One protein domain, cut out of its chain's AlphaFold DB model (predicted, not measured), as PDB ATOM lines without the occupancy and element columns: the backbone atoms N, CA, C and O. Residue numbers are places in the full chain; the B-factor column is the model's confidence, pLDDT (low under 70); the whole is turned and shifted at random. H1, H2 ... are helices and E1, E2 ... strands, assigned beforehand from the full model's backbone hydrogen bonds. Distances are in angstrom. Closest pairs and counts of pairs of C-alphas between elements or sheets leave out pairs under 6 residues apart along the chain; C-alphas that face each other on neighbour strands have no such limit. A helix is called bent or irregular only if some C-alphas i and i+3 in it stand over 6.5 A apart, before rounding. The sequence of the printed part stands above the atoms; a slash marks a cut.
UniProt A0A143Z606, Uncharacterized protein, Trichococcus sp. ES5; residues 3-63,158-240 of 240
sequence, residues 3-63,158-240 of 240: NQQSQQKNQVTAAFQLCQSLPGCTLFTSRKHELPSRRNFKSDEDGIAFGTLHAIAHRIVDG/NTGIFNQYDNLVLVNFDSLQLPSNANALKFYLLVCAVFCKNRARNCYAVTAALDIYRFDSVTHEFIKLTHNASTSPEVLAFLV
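What this domain is: This is residues 3 to 63 and 158 to 240 of the 240 residues of an uncharacterized protein of Trichococcus sp. ES5 (UniProt A0A143Z606). What does the domain look like? A strongly twisted sheet of six strands makes the middle, with a long helix packed on each face, H1 on one and H4 on the other: three layers, helices on both faces of a sheet. What are its make-up and size? The printed part has 144 residues, with five named helices and six named strands in the order H1 E1 E2 H2 H3 E3 H4 E4 E5 E6 H5; the class is mixed, helices and strands, and the mixed sheet runs E2 E1 E3 E4 E5 E6. It is compact, with a radius of gyration of the C-alphas of 14.5 A, and rounded, spanning 41 by 35 by 32 A.

Where its parts are: What comes before the cut? H1, residues 4 to 21, is 27.3 A long from C-alpha 4 at (20.214, -22.240, 28.937) to C-alpha 21. E1 is residues 26 to 29, E2 48 to 51 and H2 53 to 60. What comes after it? H3 is residues 159 to 162, E3 167 to 171, and H4 179 to 195, 24.2 A long and irregular, with C-alphas 180 and 183 8.3 A apart. E4 is residues 202 to 206, E5 212 to 216, E6 221 to 226, and H5 233 to 238, ending at C-alpha 238 at (10.887, -49.430, 18.547).

How they stand to each other: How do the strands pair? E2 and E1, E1 and E3, and E3 and E4 are parallel, with N 49 and O 26 at 2.9 A, N 29 and O 169 at 2.7 A, and N 204 and O 168 at 2.8 A, within hydrogen-bond range. E4, E5 and E6 form a meander, each strand the antiparallel neighbour of the one before, in two hairpins; N 213 and O 205 are 2.8 A apart, as are N 223 and O 214. How do H1 and H4 stand? H1 is on the sheet at a height of 9.0 A, over E3 and along it at 10 degrees on the local plane; their closest C-alphas, Val 12 and Val 171, are 6.7 A apart. H4 is on the opposite face at a height of 9.5 A, over E4 and, with 3 C-alphas, only just over E5; its closest C-alphas to E4 are Cys 192 and Cys 203, 5.9 A. E3, H4 and E4 form a strand-helix-strand unit, two parallel neighbour strands with a helix between, its crossover right-handed. And the short helices? H2 and H3 only just touch, with 3 pairs of C-alphas within 8 A, the closest Ile 60 and Thr 159 at 6.3 A. H2 only grazes the sheet with residues 53 to 56, H5 with residues 234 to 238, and H3 is not on it. Are the helix backbones complete? Every O i to N i+4 pair is within hydrogen-bond range in H2 and H5, 13 of 14 in H1 and 11 of 13 in H4; H3 is too short for such a pair.

The domain as a whole: Where are the cut and the long link? Residues 64 to 157 are not printed, and C-alphas 63 and 158 are 9.4 A apart; of the links printed whole, E1 to E2, with 18 residues, is long. How far does it reach, and where is confidence low? The two C-alphas farthest apart, Gly 63 and Thr 231, are 45.9 A apart. The model's pLDDT is under 70 at residues 3 to 21, 35 to 47, 199 and 226 to 240.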
ATOM      1  N   ASN A   3      23.951 -20.517  30.376       32.72
ATOM      2  CA  ASN A   3      23.756 -21.979  30.482       32.72
ATOM      3  C   ASN A   3      22.485 -22.541  29.817       32.72
ATOM      4  O   ASN A   3      22.437 -23.736  29.543       32.72
ATOM      5  N   GLN A   4      21.462 -21.727  29.531       38.84
ATOM      6  CA  GLN A   4      20.214 -22.240  28.937       38.84
ATOM      7  C   GLN A   4      20.352 -22.532  27.437       38.84
ATOM      8  O   GLN A   4      19.893 -23.569  26.970       38.84
ATOM      9  N   GLN A   5      21.058 -21.678  26.685       41.16
ATOM     10  CA  GLN A   5      21.283 -21.900  25.250       41.16
ATOM     11  C   GLN A   5      22.148 -23.138  24.960       41.16
ATOM     12  O   GLN A   5      21.910 -23.822  23.965       41.16
ATOM     13  N   SER A   6      23.133 -23.454  25.809       48.28
ATOM     14  CA  SER A   6      23.971 -24.648  25.634       48.28
ATOM     15  C   SER A   6      23.209 -25.937  25.957       48.28
ATOM     16  O   SER A   6      23.308 -26.902  25.202       48.28
ATOM     17  N   GLN A   7      22.383 -25.942  27.011       50.12
ATOM     18  CA  GLN A   7      21.515 -27.076  27.347       50.12
ATOM     19  C   GLN A   7      20.465 -27.348  26.262       50.12
ATOM     20  O   GLN A   7      20.311 -28.492  25.841       50.12
ATOM     21  N   GLN A   8      19.817 -26.304  25.743       51.16
ATOM     22  CA  GLN A   8      18.803 -26.435  24.695       51.16
ATOM     23  C   GLN A   8      19.405 -26.959  23.378       51.16
ATOM     24  O   GLN A   8      18.833 -27.833  22.729       51.16
ATOM     25  N   LYS A   9      20.619 -26.520  23.016       55.62
ATOM     26  CA  LYS A   9      21.348 -27.027  21.839       55.62
ATOM     27  C   LYS A   9      21.777 -28.495  21.988       55.62
ATOM     28  O   LYS A   9      21.742 -29.244  21.010       55.62
ATOM     29  N   ASN A  10      22.141 -28.917  23.200       59.00
ATOM     30  CA  ASN A  10      22.473 -30.314  23.501       59.00
ATOM     31  C   ASN A  10      21.237 -31.228  23.431       59.00
ATOM     32  O   ASN A  10      21.332 -32.322  22.884       59.00
ATOM     33  N   GLN A  11      20.076 -30.769  23.906       62.03
ATOM     34  CA  GLN A  11      18.814 -31.520  23.836       62.03
ATOM     35  C   GLN A  11      18.325 -31.700  22.401       62.03
ATOM     36  O   GLN A  11      17.953 -32.798  22.001       62.03
ATOM     37  N   VAL A  12      18.399 -30.641  21.597       62.69
ATOM     38  CA  VAL A  12      18.060 -30.706  20.176       62.69
ATOM     39  C   VAL A  12      18.972 -31.706  19.457       62.69
ATOM     40  O   VAL A  12      18.486 -32.578  18.745       62.69
ATOM     41  N   THR A  13      20.283 -31.656  19.713       65.06
ATOM     42  CA  THR A  13      21.252 -32.616  19.153       65.06
ATOM     43  C   THR A  13      20.943 -34.060  19.570       65.06
ATOM     44  O   THR A  13      21.021 -34.953  18.731       65.06
ATOM     45  N   ALA A  14      20.539 -34.295  20.823       65.62
ATOM     46  CA  ALA A  14      20.143 -35.618  21.307       65.62
ATOM     47  C   ALA A  14      18.848 -36.126  20.648       65.62
ATOM     48  O   ALA A  14      18.786 -37.286  20.252       65.62
ATOM     49  N   ALA A  15      17.842 -35.264  20.462       66.75
ATOM     50  CA  ALA A  15      16.623 -35.605  19.723       66.75
ATOM     51  C   ALA A  15      16.927 -35.967  18.260       66.75
ATOM     52  O   ALA A  15      16.383 -36.931  17.726       66.75
ATOM     53  N   PHE A  16      17.848 -35.233  17.630       67.00
ATOM     54  CA  PHE A  16      18.328 -35.551  16.290       67.00
ATOM     55  C   PHE A  16      19.035 -36.907  16.236       67.00
ATOM     56  O   PHE A  16      18.705 -37.710  15.373       67.00
ATOM     57  N   GLN A  17      19.966 -37.179  17.157       67.44
ATOM     58  CA  GLN A  17      20.683 -38.458  17.238       67.44
ATOM     59  C   GLN A  17      19.744 -39.639  17.477       67.44
ATOM     60  O   GLN A  17      19.914 -40.688  16.866       67.44
ATOM     61  N   LEU A  18      18.732 -39.461  18.323       65.25
ATOM     62  CA  LEU A  18      17.769 -40.510  18.625       65.25
ATOM     63  C   LEU A  18      16.997 -40.957  17.380       65.25
ATOM     64  O   LEU A  18      16.781 -42.137  17.153       65.25
ATOM     65  N   CYS A  19      16.592 -40.007  16.551       65.31
ATOM     66  CA  CYS A  19      15.783 -40.289  15.377       65.31
ATOM     67  C   CYS A  19      16.622 -40.620  14.128       65.31
ATOM     68  O   CYS A  19      16.039 -40.877  13.079       65.31
ATOM     69  N   GLN A  20      17.961 -40.624  14.212       67.69
ATOM     70  CA  GLN A  20      18.827 -41.118  13.128       67.69
ATOM     71  C   GLN A  20      18.692 -42.622  12.908       67.69
ATOM     72  O   GLN A  20      19.019 -43.098  11.827       67.69
ATOM     73  N   SER A  21      18.237 -43.369  13.915       69.00
ATOM     74  CA  SER A  21      18.047 -44.813  13.791       69.00
ATOM     75  C   SER A  21      16.744 -45.195  13.094       69.00
ATOM     76  O   SER A  21      16.566 -46.372  12.810       69.00
ATOM     77  N   LEU A  22      15.845 -44.238  12.822       74.62
ATOM     78  CA  LEU A  22      14.593 -44.516  12.119       74.62
ATOM     79  C   LEU A  22      14.881 -45.106  10.730       74.62
ATOM     80  O   LEU A  22      15.644 -44.503   9.972       74.62
ATOM     81  N   PRO A  23      14.242 -46.226  10.348       75.75
ATOM     82  CA  PRO A  23      14.386 -46.758   9.006       75.75
ATOM     83  C   PRO A  23      13.764 -45.804   7.980       75.75
ATOM     84  O   PRO A  23      12.696 -45.224   8.204       75.75
ATOM     85  N   GLY A  24      14.422 -45.692   6.826       80.81
ATOM     86  CA  GLY A  24      13.965 -44.878   5.703       80.81
ATOM     87  C   GLY A  24      14.364 -43.404   5.789       80.81
ATOM     88  O   GLY A  24      15.100 -42.961   6.670       80.81
ATOM     89  N   CYS A  25      13.882 -42.623   4.829       86.31
ATOM     90  CA  CYS A  25      14.251 -41.222   4.697       86.31
ATOM     91  C   CYS A  25      13.485 -40.350   5.701       86.31
ATOM     92  O   CYS A  25      12.257 -40.396   5.778       86.31
ATOM     93  N   THR A  26      14.186 -39.485   6.430       86.06
ATOM     94  CA  THR A  26      13.603 -38.685   7.514       86.06
ATOM     95  C   THR A  26      13.801 -37.192   7.280       86.06
ATOM     96  O   THR A  26      14.927 -36.717   7.137       86.06
ATOM     97  N   LEU A  27      12.709 -36.422   7.301       87.81
ATOM     98  CA  LEU A  27      12.763 -34.962   7.363       87.81
ATOM     99  C   LEU A  27      12.558 -34.491   8.798       87.81
ATOM    100  O   LEU A  27      11.477 -34.610   9.377       87.81
ATOM    101  N   PHE A  28      13.588 -33.860   9.333       86.06
ATOM    102  CA  PHE A  28      13.524 -33.194  10.612       86.06
ATOM    103  C   PHE A  28      13.178 -31.719  10.492       86.06
ATOM    104  O   PHE A  28      13.686 -30.995   9.631       86.06
ATOM    105  N   THR A  29      12.385 -31.249  11.443       87.44
ATOM    106  CA  THR A  29      11.957 -29.863  11.558       87.44
ATOM    107  C   THR A  29      12.209 -29.325  12.962       87.44
ATOM    108  O   THR A  29      11.942 -30.000  13.948       87.44
ATOM    109  N   SER A  30      12.750 -28.109  13.053       83.62
ATOM    110  CA  SER A  30      12.951 -27.360  14.309       83.62
ATOM    111  C   SER A  30      12.987 -25.859  14.003       83.62
ATOM    112  O   SER A  30      12.823 -25.443  12.845       83.62
ATOM    113  N   ARG A  31      13.240 -25.005  15.004       77.00
ATOM    114  CA  ARG A  31      13.539 -23.588  14.749       77.00
ATOM    115  C   ARG A  31      14.885 -23.445  14.039       77.00
ATOM    116  O   ARG A  31      15.825 -24.190  14.290       77.00
ATOM    117  N   LYS A  32      15.021 -22.421  13.188       76.19
ATOM    118  CA  LYS A  32      16.224 -22.202  12.356       76.19
ATOM    119  C   LYS A  32      17.543 -22.208  13.144       76.19
ATOM    120  O   LYS A  32      18.529 -22.732  12.647       76.19
ATOM    121  N   HIS A  33      17.567 -21.622  14.342       72.38
ATOM    122  CA  HIS A  33      18.770 -21.539  15.184       72.38
ATOM    123  C   HIS A  33      19.056 -22.822  15.984       72.38
ATOM    124  O   HIS A  33      20.140 -22.957  16.546       72.38
ATOM    125  N   GLU A  34      18.092 -23.739  16.040       70.38
ATOM    126  CA  GLU A  34      18.214 -25.055  16.674       70.38
ATOM    127  C   GLU A  34      18.674 -26.113  15.669       70.38
ATOM    128  O   GLU A  34      19.232 -27.134  16.063       70.38
ATOM    129  N   LEU A  35      18.471 -25.870  14.369       69.69
ATOM    130  CA  LEU A  35      18.920 -26.793  13.337       69.69
ATOM    131  C   LEU A  35      20.435 -26.999  13.430       69.69
ATOM    132  O   LEU A  35      21.193 -26.026  13.549       69.69
ATOM    133  N   PRO A  36      20.894 -28.255  13.359       65.88
ATOM    134  CA  PRO A  36      22.304 -28.532  13.441       65.88
ATOM    135  C   PRO A  36      23.039 -27.928  12.250       65.88
ATOM    136  O   PRO A  36      22.508 -27.810  11.141       65.88
ATOM    137  N   SER A  37      24.306 -27.567  12.462       63.16
ATOM    138  CA  SER A  37      25.166 -27.260  11.328       63.16
ATOM    139  C   SER A  37      25.328 -28.536  10.500       63.16
ATOM    140  O   SER A  37      25.611 -29.604  11.045       63.16
ATOM    141  N   ARG A  38      25.192 -28.426   9.172       56.53
ATOM    142  CA  ARG A  38      25.380 -29.559   8.244       56.53
ATOM    143  C   ARG A  38      26.712 -30.301   8.445       56.53
ATOM    144  O   ARG A  38      26.825 -31.447   8.062       56.53
ATOM    145  N   ARG A  39      27.711 -29.665   9.074       50.56
ATOM    146  CA  ARG A  39      29.033 -30.248   9.357       50.56
ATOM    147  C   ARG A  39      29.043 -31.319  10.455       50.56
ATOM    148  O   ARG A  39      29.994 -32.083  10.506       50.56
ATOM    149  N   ASN A  40      28.036 -31.366  11.328       51.59
ATOM    150  CA  ASN A  40      27.997 -32.307  12.459       51.59
ATOM    151  C   ASN A  40      27.170 -33.570  12.171       51.59
ATOM    152  O   ASN A  40      27.007 -34.410  13.051       51.59
ATOM    153  N   PHE A  41      26.618 -33.681  10.965       53.62
ATOM    154  CA  PHE A  41      25.706 -34.742  10.563       53.62
ATOM    155  C   PHE A  41      26.177 -35.265   9.212       53.62
ATOM    156  O   PHE A  41      26.572 -34.471   8.361       53.62
ATOM    157  N   LYS A  42      26.175 -36.588   9.021       51.25
ATOM    158  CA  LYS A  42      26.472 -37.200   7.723       51.25
ATOM    159  C   LYS A  42      25.356 -36.820   6.750       51.25
ATOM    160  O   LYS A  42      24.320 -37.467   6.684       51.25
ATOM    161  N   SER A  43      25.516 -35.691   6.075       49.94
ATOM    162  CA  SER A  43      24.611 -35.272   5.017       49.94
ATOM    163  C   SER A  43      25.037 -35.971   3.737       49.94
ATOM    164  O   SER A  43      26.147 -35.726   3.269       49.94
ATOM    165  N   ASP A  44      24.160 -36.852   3.252       46.16
ATOM    166  CA  ASP A  44      23.858 -37.148   1.838       46.16
ATOM    167  C   ASP A  44      23.705 -38.657   1.549       46.16
ATOM    168  O   ASP A  44      23.005 -39.008   0.604       46.16
ATOM    169  N   GLU A  45      24.222 -39.556   2.400       49.22
ATOM    170  CA  GLU A  45      24.081 -41.021   2.215       49.22
ATOM    171  C   GLU A  45      22.968 -41.678   3.066       49.22
ATOM    172  O   GLU A  45      22.446 -42.718   2.675       49.22
ATOM    173  N   ASP A  46      22.524 -41.053   4.166       56.22
ATOM    174  CA  ASP A  46      21.642 -41.693   5.169       56.22
ATOM    175  C   ASP A  46      20.144 -41.298   5.070       56.22
ATOM    176  O   ASP A  46      19.368 -41.537   5.990       56.22
ATOM    177  N   GLY A  47      19.702 -40.646   3.985       67.69
ATOM    178  CA  GLY A  47      18.279 -40.300   3.794       67.69
ATOM    179  C   GLY A  47      17.727 -39.209   4.734       67.69
ATOM    180  O   GLY A  47      16.513 -39.070   4.880       67.69
ATOM    181  N   ILE A  48      18.588 -38.412   5.376       73.62
ATOM    182  CA  ILE A  48      18.197 -37.400   6.375       73.62
ATOM    183  C   ILE A  48      18.179 -35.985   5.780       73.62
ATOM    184  O   ILE A  48      19.151 -35.534   5.174       73.62
ATOM    185  N   ALA A  49      17.105 -35.233   6.038       79.00
ATOM    186  CA  ALA A  49      16.973 -33.819   5.691       79.00
ATOM    187  C   ALA A  49      16.594 -32.954   6.903       79.00
ATOM    188  O   ALA A  49      15.923 -33.404   7.828       79.00
ATOM    189  N   PHE A  50      16.978 -31.673   6.865       81.44
ATOM    190  CA  PHE A  50      16.693 -30.691   7.915       81.44
ATOM    191  C   PHE A  50      15.955 -29.481   7.338       81.44
ATOM    192  O   PHE A  50      16.347 -28.944   6.299       81.44
ATOM    193  N   GLY A  51      14.924 -29.008   8.034       84.00
ATOM    194  CA  GLY A  51      14.125 -27.861   7.615       84.00
ATOM    195  C   GLY A  51      13.430 -27.146   8.771       84.00
ATOM    196  O   GLY A  51      13.581 -27.482   9.937       84.00
ATOM    197  N   THR A  52      12.653 -26.120   8.441       87.50
ATOM    198  CA  THR A  52      11.764 -25.446   9.401       87.50
ATOM    199  C   THR A  52      10.319 -25.647   8.960       87.50
ATOM    200  O   THR A  52      10.074 -25.883   7.775       87.50
ATOM    201  N   LEU A  53       9.350 -25.494   9.869       89.69
ATOM    202  CA  LEU A  53       7.931 -25.532   9.489       89.69
ATOM    203  C   LEU A  53       7.587 -24.480   8.425       89.69
ATOM    204  O   LEU A  53       6.839 -24.779   7.503       89.69
ATOM    205  N   HIS A  54       8.199 -23.295   8.485       87.50
ATOM    206  CA  HIS A  54       8.028 -22.274   7.448       87.50
ATOM    207  C   HIS A  54       8.594 -22.712   6.096       87.50
ATOM    208  O   HIS A  54       7.979 -22.461   5.069       87.50
ATOM    209  N   ALA A  55       9.723 -23.429   6.070       87.12
ATOM    210  CA  ALA A  55      10.245 -23.982   4.820       87.12
ATOM    211  C   ALA A  55       9.282 -25.010   4.200       87.12
ATOM    212  O   ALA A  55       9.161 -25.068   2.980       87.12
ATOM    213  N   ILE A  56       8.574 -25.793   5.023       91.38
ATOM    214  CA  ILE A  56       7.498 -26.674   4.546       91.38
ATOM    215  C   ILE A  56       6.317 -25.840   4.041       91.38
ATOM    216  O   ILE A  56       5.859 -26.071   2.925       91.38
ATOM    217  N   ALA A  57       5.858 -24.851   4.815       91.50
ATOM    218  CA  ALA A  57       4.749 -23.979   4.435       91.50
ATOM    219  C   ALA A  57       5.000 -23.302   3.086       91.50
ATOM    220  O   ALA A  57       4.155 -23.404   2.205       91.50
ATOM    221  N   HIS A  58       6.188 -22.726   2.879       89.00
ATOM    222  CA  HIS A  58       6.586 -22.089   1.620       89.00
ATOM    223  C   HIS A  58       6.474 -23.038   0.429       89.00
ATOM    224  O   HIS A  58       6.005 -22.641  -0.629       89.00
ATOM    225  N   ARG A  59       6.892 -24.296   0.598       90.69
ATOM    226  CA  ARG A  59       6.806 -25.289  -0.474       90.69
ATOM    227  C   ARG A  59       5.375 -25.755  -0.730       90.69
ATOM    228  O   ARG A  59       5.065 -26.094  -1.862       90.69
ATOM    229  N   ILE A  60       4.519 -25.786   0.291       91.75
ATOM    230  CA  ILE A  60       3.099 -26.138   0.143       91.75
ATOM    231  C   ILE A  60       2.335 -25.034  -0.589       91.75
ATOM    232  O   ILE A  60       1.488 -25.355  -1.421       91.75
ATOM    233  N   VAL A  61       2.642 -23.766  -0.295       90.19
ATOM    234  CA  VAL A  61       2.017 -22.581  -0.916       90.19
ATOM    235  C   VAL A  61       2.749 -22.100  -2.171       90.19
ATOM    236  O   VAL A  61       2.583 -20.956  -2.595       90.19
ATOM    237  N   ASP A  62       3.585 -22.961  -2.750       85.62
ATOM    238  CA  ASP A  62       4.339 -22.645  -3.956       85.62
ATOM    239  C   ASP A  62       3.394 -22.195  -5.084       85.62
ATOM    240  O   ASP A  62       2.326 -22.775  -5.286       85.62
ATOM    241  N   GLY A  63       3.765 -21.120  -5.779       80.69
ATOM    242  CA  GLY A  63       2.914 -20.443  -6.766       80.69
ATOM    243  C   GLY A  63       2.071 -19.268  -6.244       80.69
ATOM    244  O   GLY A  63       1.480 -18.558  -7.056       80.69
ATOM    245  N   ASN A 158       0.991 -28.213  -2.653       88.19
ATOM    246  CA  ASN A 158       2.051 -29.080  -3.170       88.19
ATOM    247  C   ASN A 158       2.549 -30.056  -2.088       88.19
ATOM    248  O   ASN A 158       3.537 -29.814  -1.395       88.19
ATOM    249  N   THR A 159       1.861 -31.187  -1.937       88.88
ATOM    250  CA  THR A 159       2.213 -32.240  -0.966       88.88
ATOM    251  C   THR A 159       3.214 -33.258  -1.521       88.88
ATOM    252  O   THR A 159       3.781 -34.044  -0.760       88.88
ATOM    253  N   GLY A 160       3.512 -33.212  -2.828       87.88
ATOM    254  CA  GLY A 160       4.506 -34.078  -3.478       87.88
ATOM    255  C   GLY A 160       5.922 -33.903  -2.921       87.88
ATOM    256  O   GLY A 160       6.765 -34.789  -3.047       87.88
ATOM    257  N   ILE A 161       6.164 -32.801  -2.209       88.50
ATOM    258  CA  ILE A 161       7.399 -32.508  -1.474       88.50
ATOM    259  C   ILE A 161       7.757 -33.561  -0.422       88.50
ATOM    260  O   ILE A 161       8.913 -33.630  -0.004       88.50
ATOM    261  N   PHE A 162       6.774 -34.356   0.001       90.00
ATOM    262  CA  PHE A 162       6.932 -35.412   0.988       90.00
ATOM    263  C   PHE A 162       7.261 -36.779   0.383       90.00
ATOM    264  O   PHE A 162       7.520 -37.717   1.129       90.00
ATOM    265  N   ASN A 163       7.254 -36.921  -0.947       89.19
ATOM    266  CA  ASN A 163       7.349 -38.229  -1.599       89.19
ATOM    267  C   ASN A 163       8.635 -38.996  -1.287       89.19
ATOM    268  O   ASN A 163       8.611 -40.221  -1.269       89.19
ATOM    269  N   GLN A 164       9.717 -38.271  -1.020       87.44
ATOM    270  CA  GLN A 164      11.032 -38.831  -0.725       87.44
ATOM    271  C   GLN A 164      11.251 -39.185   0.751       87.44
ATOM    272  O   GLN A 164      12.353 -39.590   1.091       87.44
ATOM    273  N   TYR A 165      10.259 -38.972   1.624       89.00
ATOM    274  CA  TYR A 165      10.395 -39.197   3.062       89.00
ATOM    275  C   TYR A 165       9.417 -40.262   3.560       89.00
ATOM    276  O   TYR A 165       8.244 -40.295   3.174       89.00
ATOM    277  N   ASP A 166       9.910 -41.075   4.484       89.38
ATOM    278  CA  ASP A 166       9.173 -42.085   5.239       89.38
ATOM    279  C   ASP A 166       8.784 -41.556   6.624       89.38
ATOM    280  O   ASP A 166       7.717 -41.879   7.147       89.38
ATOM    281  N   ASN A 167       9.604 -40.660   7.186       89.56
ATOM    282  CA  ASN A 167       9.377 -40.075   8.501       89.56
ATOM    283  C   ASN A 167       9.420 -38.539   8.475       89.56
ATOM    284  O   ASN A 167      10.276 -37.930   7.826       89.56
ATOM    285  N   LEU A 168       8.533 -37.909   9.248       91.81
ATOM    286  CA  LEU A 168       8.631 -36.505   9.650       91.81
ATOM    287  C   LEU A 168       8.873 -36.428  11.153       91.81
ATOM    288  O   LEU A 168       8.152 -37.049  11.929       91.81
ATOM    289  N   VAL A 169       9.840 -35.621  11.572       89.94
ATOM    290  CA  VAL A 169      10.145 -35.413  12.993       89.94
ATOM    291  C   VAL A 169      10.116 -33.923  13.302       89.94
ATOM    292  O   VAL A 169      10.811 -33.139  12.655       89.94
ATOM    293  N   LEU A 170       9.332 -33.515  14.295       90.56
ATOM    294  CA  LEU A 170       9.380 -32.174  14.871       90.56
ATOM    295  C   LEU A 170      10.118 -32.207  16.204       90.56
ATOM    296  O   LEU A 170       9.700 -32.882  17.141       90.56
ATOM    297  N   VAL A 171      11.198 -31.444  16.296       85.88
ATOM    298  CA  VAL A 171      11.982 -31.265  17.517       85.88
ATOM    299  C   VAL A 171      11.531 -29.988  18.227       85.88
ATOM    300  O   VAL A 171      11.150 -29.010  17.581       85.88
ATOM    301  N   ASN A 172      11.582 -30.003  19.561       83.50
ATOM    302  CA  ASN A 172      11.107 -28.929  20.433       83.50
ATOM    303  C   ASN A 172       9.591 -28.673  20.279       83.50
ATOM    304  O   ASN A 172       9.135 -27.543  20.081       83.50
ATOM    305  N   PHE A 173       8.806 -29.750  20.366       86.12
ATOM    306  CA  PHE A 173       7.348 -29.712  20.229       86.12
ATOM    307  C   PHE A 173       6.661 -28.795  21.249       86.12
ATOM    308  O   PHE A 173       5.705 -28.111  20.889       86.12
ATOM    309  N   ASP A 174       7.189 -28.696  22.475       83.88
ATOM    310  CA  ASP A 174       6.638 -27.835  23.536       83.88
ATOM    311  C   ASP A 174       6.528 -26.374  23.083       83.88
ATOM    312  O   ASP A 174       5.567 -25.670  23.384       83.88
ATOM    313  N   SER A 175       7.498 -25.917  22.286       80.56
ATOM    314  CA  SER A 175       7.483 -24.562  21.742       80.56
ATOM    315  C   SER A 175       6.322 -24.326  20.780       80.56
ATOM    316  O   SER A 175       5.894 -23.184  20.632       80.56
ATOM    317  N   LEU A 176       5.826 -25.365  20.106       82.56
ATOM    318  CA  LEU A 176       4.690 -25.275  19.189       82.56
ATOM    319  C   LEU A 176       3.345 -25.283  19.931       82.56
ATOM    320  O   LEU A 176       2.374 -24.749  19.410       82.56
ATOM    321  N   GLN A 177       3.302 -25.828  21.150       79.38
ATOM    322  CA  GLN A 177       2.099 -25.881  21.989       79.38
ATOM    323  C   GLN A 177       1.757 -24.545  22.667       79.38
ATOM    324  O   GLN A 177       0.700 -24.416  23.281       79.38
ATOM    325  N   LEU A 178       2.628 -23.536  22.560       75.56
ATOM    326  CA  LEU A 178       2.344 -22.197  23.070       75.56
ATOM    327  C   LEU A 178       1.147 -21.574  22.322       75.56
ATOM    328  O   LEU A 178       1.126 -21.637  21.090       75.56
ATOM    329  N   PRO A 179       0.218 -20.879  23.014       72.81
ATOM    330  CA  PRO A 179      -0.944 -20.250  22.373       72.81
ATOM    331  C   PRO A 179      -0.570 -19.301  21.223       72.81
ATOM    332  O   PRO A 179      -1.208 -19.280  20.174       72.81
ATOM    333  N   SER A 180       0.561 -18.597  21.353       72.56
ATOM    334  CA  SER A 180       1.105 -17.713  20.315       72.56
ATOM    335  C   SER A 180       1.480 -18.417  19.000       72.56
ATOM    336  O   SER A 180       1.821 -17.737  18.038       72.56
ATOM    337  N   ASN A 181       1.472 -19.753  18.962       81.88
ATOM    338  CA  ASN A 181       1.848 -20.583  17.820       81.88
ATOM    339  C   ASN A 181       0.684 -21.464  17.323       81.88
ATOM    340  O   ASN A 181       0.926 -22.436  16.607       81.88
ATOM    341  N   ALA A 182      -0.569 -21.126  17.655       84.50
ATOM    342  CA  ALA A 182      -1.748 -21.931  17.319       84.50
ATOM    343  C   ALA A 182      -1.850 -22.283  15.822       84.50
ATOM    344  O   ALA A 182      -2.067 -23.445  15.476       84.50
ATOM    345  N   ASN A 183      -1.616 -21.327  14.913       88.50
ATOM    346  CA  ASN A 183      -1.591 -21.619  13.474       88.50
ATOM    347  C   ASN A 183      -0.447 -22.554  13.074       88.50
ATOM    348  O   ASN A 183      -0.649 -23.432  12.243       88.50
ATOM    349  N   ALA A 184       0.739 -22.403  13.659       88.62
ATOM    350  CA  ALA A 184       1.862 -23.286  13.369       88.62
ATOM    351  C   ALA A 184       1.586 -24.722  13.859       88.62
ATOM    352  O   ALA A 184       1.905 -25.680  13.152       88.62
ATOM    353  N   LEU A 185       0.933 -24.877  15.020       89.81
ATOM    354  CA  LEU A 185       0.463 -26.169  15.527       89.81
ATOM    355  C   LEU A 185      -0.594 -26.781  14.607       89.81
ATOM    356  O   LEU A 185      -0.420 -27.911  14.152       89.81
ATOM    357  N   LYS A 186      -1.649 -26.026  14.277       91.38
ATOM    358  CA  LYS A 186      -2.711 -26.479  13.366       91.38
ATOM    359  C   LYS A 186      -2.139 -26.893  12.010       91.38
ATOM    360  O   LYS A 186      -2.473 -27.958  11.494       91.38
ATOM    361  N   PHE A 187      -1.246 -26.078  11.451       93.19
ATOM    362  CA  PHE A 187      -0.550 -26.376  10.206       93.19
ATOM    363  C   PHE A 187       0.237 -27.686  10.298       93.19
ATOM    364  O   PHE A 187       0.109 -28.537   9.421       93.19
ATOM    365  N   TYR A 188       1.017 -27.883  11.364       93.75
ATOM    366  CA  TYR A 188       1.807 -29.100  11.522       93.75
ATOM    367  C   TYR A 188       0.938 -30.355  11.677       93.75
ATOM    368  O   TYR A 188       1.243 -31.376  11.062       93.75
ATOM    369  N   LEU A 189      -0.174 -30.280  12.414       93.25
ATOM    370  CA  LEU A 189      -1.128 -31.391  12.532       93.25
ATOM    371  C   LEU A 189      -1.727 -31.776  11.171       93.25
ATOM    372  O   LEU A 189      -1.808 -32.960  10.846       93.25
ATOM    373  N   LEU A 190      -2.074 -30.793  10.333       94.56
ATOM    374  CA  LEU A 190      -2.554 -31.045   8.969       94.56
ATOM    375  C   LEU A 190      -1.471 -31.644   8.068       94.56
ATOM    376  O   LEU A 190      -1.754 -32.557   7.291       94.56
ATOM    377  N   VAL A 191      -0.222 -31.179   8.189       94.94
ATOM    378  CA  VAL A 191       0.922 -31.802   7.508       94.94
ATOM    379  C   VAL A 191       1.043 -33.271   7.914       94.94
ATOM    380  O   VAL A 191       1.177 -34.120   7.036       94.94
ATOM    381  N   CYS A 192       0.936 -33.585   9.208       94.69
ATOM    382  CA  CYS A 192       0.997 -34.961   9.699       94.69
ATOM    383  C   CYS A 192      -0.152 -35.817   9.151       94.69
ATOM    384  O   CYS A 192       0.087 -36.921   8.665       94.69
ATOM    385  N   ALA A 193      -1.381 -35.294   9.143       93.06
ATOM    386  CA  ALA A 193      -2.549 -35.981   8.593       93.06
ATOM    387  C   ALA A 193      -2.372 -36.329   7.106       93.06
ATOM    388  O   ALA A 193      -2.615 -37.462   6.684       93.06
ATOM    389  N   VAL A 194      -1.886 -35.374   6.308       92.62
ATOM    390  CA  VAL A 194      -1.607 -35.590   4.883       92.62
ATOM    391  C   VAL A 194      -0.451 -36.568   4.680       92.62
ATOM    392  O   VAL A 194      -0.542 -37.452   3.827       92.62
ATOM    393  N   PHE A 195       0.621 -36.443   5.462       93.12
ATOM    394  CA  PHE A 195       1.801 -37.299   5.365       93.12
ATOM    395  C   PHE A 195       1.482 -38.761   5.700       93.12
ATOM    396  O   PHE A 195       1.805 -39.662   4.922       93.12
ATOM    397  N   CYS A 196       0.783 -38.987   6.815       91.31
ATOM    398  CA  CYS A 196       0.408 -40.306   7.327       91.31
ATOM    399  C   CYS A 196      -0.827 -40.917   6.646       91.31
ATOM    400  O   CYS A 196      -1.208 -42.040   6.982       91.31
ATOM    401  N   LYS A 197      -1.439 -40.245   5.656       85.19
ATOM    402  CA  LYS A 197      -2.488 -40.849   4.809       85.19
ATOM    403  C   LYS A 197      -1.995 -42.139   4.140       85.19
ATOM    404  O   LYS A 197      -2.780 -43.057   3.908       85.19
ATOM    405  N   ASN A 198      -0.693 -42.230   3.861       72.00
ATOM    406  CA  ASN A 198      -0.035 -43.483   3.508       72.00
ATOM    407  C   ASN A 198       0.446 -44.194   4.786       72.00
ATOM    408  O   ASN A 198       1.324 -43.687   5.475       72.00
ATOM    409  N   ARG A 199      -0.095 -45.385   5.080       64.56
ATOM    410  CA  ARG A 199       0.174 -46.136   6.326       64.56
ATOM    411  C   ARG A 199       1.638 -46.547   6.535       64.56
ATOM    412  O   ARG A 199       1.980 -46.964   7.634       64.56
ATOM    413  N   ALA A 200       2.488 -46.434   5.515       80.00
ATOM    414  CA  ALA A 200       3.926 -46.674   5.635       80.00
ATOM    415  C   ALA A 200       4.702 -45.493   6.257       80.00
ATOM    416  O   ALA A 200       5.885 -45.630   6.541       80.00
ATOM    417  N   ARG A 201       4.055 -44.336   6.450       89.00
ATOM    418  CA  ARG A 201       4.703 -43.086   6.852       89.00
ATOM    419  C   ARG A 201       4.397 -42.688   8.288       89.00
ATOM    420  O   ARG A 201       3.252 -42.788   8.731       89.00
ATOM    421  N   ASN A 202       5.398 -42.154   8.988       89.31
ATOM    422  CA  ASN A 202       5.283 -41.798  10.403       89.31
ATOM    423  C   ASN A 202       5.588 -40.324  10.676       89.31
ATOM    424  O   ASN A 202       6.530 -39.754  10.135       89.31
ATOM    425  N   CYS A 203       4.814 -39.713  11.571       92.62
ATOM    426  CA  CYS A 203       5.121 -38.401  12.133       92.62
ATOM    427  C   CYS A 203       5.418 -38.530  13.624       92.62
ATOM    428  O   CYS A 203       4.650 -39.147  14.366       92.62
ATOM    429  N   TYR A 204       6.516 -37.916  14.052       90.00
ATOM    430  CA  TYR A 204       6.969 -37.895  15.433       90.00
ATOM    431  C   TYR A 204       7.145 -36.464  15.922       90.00
ATOM    432  O   TYR A 204       7.578 -35.586  15.176       90.00
ATOM    433  N   ALA A 205       6.868 -36.252  17.202       89.81
ATOM    434  CA  ALA A 205       7.152 -35.010  17.897       89.81
ATOM    435  C   ALA A 205       8.023 -35.303  19.121       89.81
ATOM    436  O   ALA A 205       7.768 -36.250  19.865       89.81
ATOM    437  N   VAL A 206       9.062 -34.495  19.319       86.00
ATOM    438  CA  VAL A 206      10.026 -34.635  20.411       86.00
ATOM    439  C   VAL A 206      10.061 -33.343  21.212       86.00
ATOM    440  O   VAL A 206      10.236 -32.253  20.665       86.00
ATOM    441  N   THR A 207       9.883 -33.459  22.520       85.19
ATOM    442  CA  THR A 207       9.899 -32.331  23.466       85.19
ATOM    443  C   THR A 207      11.326 -31.960  23.868       85.19
ATOM    444  O   THR A 207      12.273 -32.714  23.633       85.19
ATOM    445  N   ALA A 208      11.508 -30.809  24.515       77.56
ATOM    446  CA  ALA A 208      12.789 -30.421  25.106       77.56
ATOM    447  C   ALA A 208      13.235 -31.398  26.214       77.56
ATOM    448  O   ALA A 208      14.429 -31.606  26.420       77.56
ATOM    449  N   ALA A 209      12.275 -32.046  26.883       77.75
ATOM    450  CA  ALA A 209      12.517 -33.102  27.863       77.75
ATOM    451  C   ALA A 209      12.845 -34.472  27.233       77.75
ATOM    452  O   ALA A 209      12.996 -35.449  27.959       77.75
ATOM    453  N   LEU A 210      12.970 -34.556  25.902       76.94
ATOM    454  CA  LEU A 210      13.205 -35.799  25.158       76.94
ATOM    455  C   LEU A 210      12.088 -36.844  25.322       76.94
ATOM    456  O   LEU A 210      12.323 -38.040  25.154       76.94
ATOM    457  N   ASP A 211      10.868 -36.402  25.625       82.38
ATOM    458  CA  ASP A 211       9.679 -37.236  25.460       82.38
ATOM    459  C   ASP A 211       9.303 -37.312  23.982       82.38
ATOM    460  O   ASP A 211       9.321 -36.293  23.282       82.38
ATOM    461  N   ILE A 212       8.931 -38.512  23.537       83.12
ATOM    462  CA  ILE A 212       8.610 -38.816  22.141       83.12
ATOM    463  C   ILE A 212       7.127 -39.112  22.021       83.12
ATOM    464  O   ILE A 212       6.568 -39.917  22.771       83.12
ATOM    465  N   TYR A 213       6.518 -38.505  21.016       88.00
ATOM    466  CA  TYR A 213       5.133 -38.703  20.647       88.00
ATOM    467  C   TYR A 213       5.063 -39.159  19.197       88.00
ATOM    468  O   TYR A 213       5.849 -38.712  18.361       88.00
ATOM    469  N   ARG A 214       4.092 -40.014  18.888       89.88
ATOM    470  CA  ARG A 214       3.752 -40.398  17.518       89.88
ATOM    471  C   ARG A 214       2.376 -39.862  17.175       89.88
ATOM    472  O   ARG A 214       1.456 -39.955  17.981       89.88
ATOM    473  N   PHE A 215       2.255 -39.309  15.978       92.44
ATOM    474  CA  PHE A 215       0.977 -38.876  15.446       92.44
ATOM    475  C   PHE A 215       0.118 -40.092  15.092       92.44
ATOM    476  O   PHE A 215       0.553 -40.966  14.336       92.44
ATOM    477  N   ASP A 216      -1.098 -40.134  15.614       88.75
ATOM    478  CA  ASP A 216      -2.112 -41.104  15.237       88.75
ATOM    479  C   ASP A 216      -2.999 -40.515  14.136       88.75
ATOM    480  O   ASP A 216      -3.692 -39.519  14.329       88.75
ATOM    481  N   SER A 217      -2.984 -41.139  12.957       85.00
ATOM    482  CA  SER A 217      -3.760 -40.686  11.800       85.00
ATOM    483  C   SER A 217      -5.263 -40.948  11.914       85.00
ATOM    484  O   SER A 217      -6.017 -40.453  11.079       85.00
ATOM    485  N   VAL A 218      -5.713 -41.715  12.913       84.44
ATOM    486  CA  VAL A 218      -7.137 -41.958  13.176       84.44
ATOM    487  C   VAL A 218      -7.707 -40.861  14.070       84.44
ATOM    488  O   VAL A 218      -8.728 -40.263  13.735       84.44
ATOM    489  N   THR A 219      -7.049 -40.591  15.196       87.06
ATOM    490  CA  THR A 219      -7.493 -39.583  16.173       87.06
ATOM    491  C   THR A 219      -7.012 -38.171  15.839       87.06
ATOM    492  O   THR A 219      -7.611 -37.206  16.301       87.06
ATOM    493  N   HIS A 220      -5.994 -38.036  14.983       86.62
ATOM    494  CA  HIS A 220      -5.269 -36.790  14.700       86.62
ATOM    495  C   HIS A 220      -4.585 -36.181  15.934       86.62
ATOM    496  O   HIS A 220      -4.395 -34.965  16.018       86.62
ATOM    497  N   GLU A 221      -4.179 -37.032  16.875       87.62
ATOM    498  CA  GLU A 221      -3.523 -36.639  18.120       87.62
ATOM    499  C   GLU A 221      -2.101 -37.200  18.220       87.62
ATOM    500  O   GLU A 221      -1.728 -38.173  17.563       87.62
ATOM    501  N   PHE A 222      -1.283 -36.573  19.065       88.00
ATOM    502  CA  PHE A 222       0.049 -37.067  19.400       88.00
ATOM    503  C   PHE A 222      -0.019 -37.961  20.639       88.00
ATOM    504  O   PHE A 222      -0.238 -37.485  21.751       88.00
ATOM    505  N   ILE A 223       0.226 -39.256  20.451       87.31
ATOM    506  CA  ILE A 223       0.242 -40.250  21.523       87.31
ATOM    507  C   ILE A 223       1.664 -40.361  22.070       87.31
ATOM    508  O   ILE A 223       2.609 -40.608  21.315       87.31
ATOM    509  N   LYS A 224       1.823 -40.187  23.387       86.25
ATOM    510  CA  LYS A 224       3.120 -40.333  24.061       86.25
ATOM    511  C   LYS A 224       3.576 -41.789  23.984       86.25
ATOM    512  O   LYS A 224       2.874 -42.677  24.456       86.25
ATOM    513  N   LEU A 225       4.754 -42.020  23.412       78.06
ATOM    514  CA  LEU A 225       5.343 -43.356  23.304       78.06
ATOM    515  C   LEU A 225       6.214 -43.706  24.514       78.06
ATOM    516  O   LEU A 225       6.253 -44.857  24.931       78.06
ATOM    517  N   THR A 226       6.937 -42.731  25.069       68.62
ATOM    518  CA  THR A 226       7.925 -42.971  26.132       68.62
ATOM    519  C   THR A 226       8.217 -41.704  26.940       68.62
ATOM    520  O   THR A 226       7.939 -40.589  26.487       68.62
ATOM    521  N   HIS A 227       8.768 -41.882  28.145       56.09
ATOM    522  CA  HIS A 227       9.294 -40.819  28.996       56.09
ATOM    523  C   HIS A 227      10.827 -40.887  29.004       56.09
ATOM    524  O   HIS A 227      11.376 -41.935  29.332       56.09
ATOM    525  N   ASN A 228      11.514 -39.775  28.711       54.12
ATOM    526  CA  ASN A 228      12.985 -39.678  28.704       54.12
ATOM    527  C   ASN A 228      13.686 -40.706  27.785       54.12
ATOM    528  O   ASN A 228      14.073 -41.804  28.194       54.12
ATOM    529  N   ALA A 229      13.964 -40.309  26.543       52.53
ATOM    530  CA  ALA A 229      14.616 -41.170  25.554       52.53
ATOM    531  C   ALA A 229      16.054 -41.634  25.911       52.53
ATOM    532  O   ALA A 229      16.633 -42.451  25.202       52.53
ATOM    533  N   SER A 230      16.635 -41.141  27.013       49.56
ATOM    534  CA  SER A 230      17.993 -41.474  27.469       49.56
ATOM    535  C   SER A 230      18.106 -42.767  28.290       49.56
ATOM    536  O   SER A 230      19.226 -43.181  28.583       49.56
ATOM    537  N   THR A 231      16.995 -43.419  28.664       42.50
ATOM    538  CA  THR A 231      17.038 -44.544  29.623       42.50
ATOM    539  C   THR A 231      16.299 -45.823  29.231       42.50
ATOM    540  O   THR A 231      16.391 -46.782  29.992       42.50
ATOM    541  N   SER A 232      15.601 -45.905  28.091       41.34
ATOM    542  CA  SER A 232      14.866 -47.137  27.746       41.34
ATOM    543  C   SER A 232      15.435 -47.863  26.511       41.34
ATOM    544  O   SER A 232      15.365 -47.332  25.399       41.34
ATOM    545  N   PRO A 233      15.936 -49.109  26.672       43.78
ATOM    546  CA  PRO A 233      16.250 -50.029  25.573       43.78
ATOM    547  C   PRO A 233      15.071 -50.279  24.617       43.78
ATOM    548  O   PRO A 233      15.282 -50.640  23.462       43.78
ATOM    549  N   GLU A 234      13.832 -50.056  25.064       42.09
ATOM    550  CA  GLU A 234      12.620 -50.235  24.254       42.09
ATOM    551  C   GLU A 234      12.481 -49.137  23.194       42.09
ATOM    552  O   GLU A 234      11.923 -49.386  22.132       42.09
ATOM    553  N   VAL A 235      13.046 -47.944  23.426       44.34
ATOM    554  CA  VAL A 235      13.080 -46.857  22.429       44.34
ATOM    555  C   VAL A 235      13.987 -47.230  21.261       44.34
ATOM    556  O   VAL A 235      13.625 -47.002  20.114       44.34
ATOM    557  N   LEU A 236      15.126 -47.874  21.535       45.66
ATOM    558  CA  LEU A 236      16.006 -48.410  20.493       45.66
ATOM    559  C   LEU A 236      15.363 -49.595  19.763       45.66
ATOM    560  O   LEU A 236      15.544 -49.718  18.561       45.66
ATOM    561  N   ALA A 237      14.579 -50.429  20.451       42.41
ATOM    562  CA  ALA A 237      13.870 -51.550  19.828       42.41
ATOM    563  C   ALA A 237      12.636 -51.126  19.007       42.41
ATOM    564  O   ALA A 237      12.232 -51.855  18.111       42.41
ATOM    565  N   PHE A 238      12.028 -49.972  19.301       44.38
ATOM    566  CA  PHE A 238      10.887 -49.430  18.547       44.38
ATOM    567  C   PHE A 238      11.315 -48.672  17.280       44.38
ATOM    568  O   PHE A 238      10.514 -48.484  16.367       44.38
ATOM    569  N   LEU A 239      12.565 -48.201  17.243       40.34
ATOM    570  CA  LEU A 239      13.149 -47.470  16.117       40.34
ATOM    571  C   LEU A 239      13.933 -48.377  15.148       40.34
ATOM    572  O   LEU A 239      14.490 -47.844  14.198       40.34
ATOM    573  N   VAL A 240      13.985 -49.698  15.381       35.84
ATOM    574  CA  VAL A 240      14.656 -50.714  14.540       35.84
ATOM    575  C   VAL A 240      13.625 -51.593  13.842       35.84
ATOM    576  O   VAL A 240      12.652 -52.002  14.512       35.84
TER     577      VAL A 240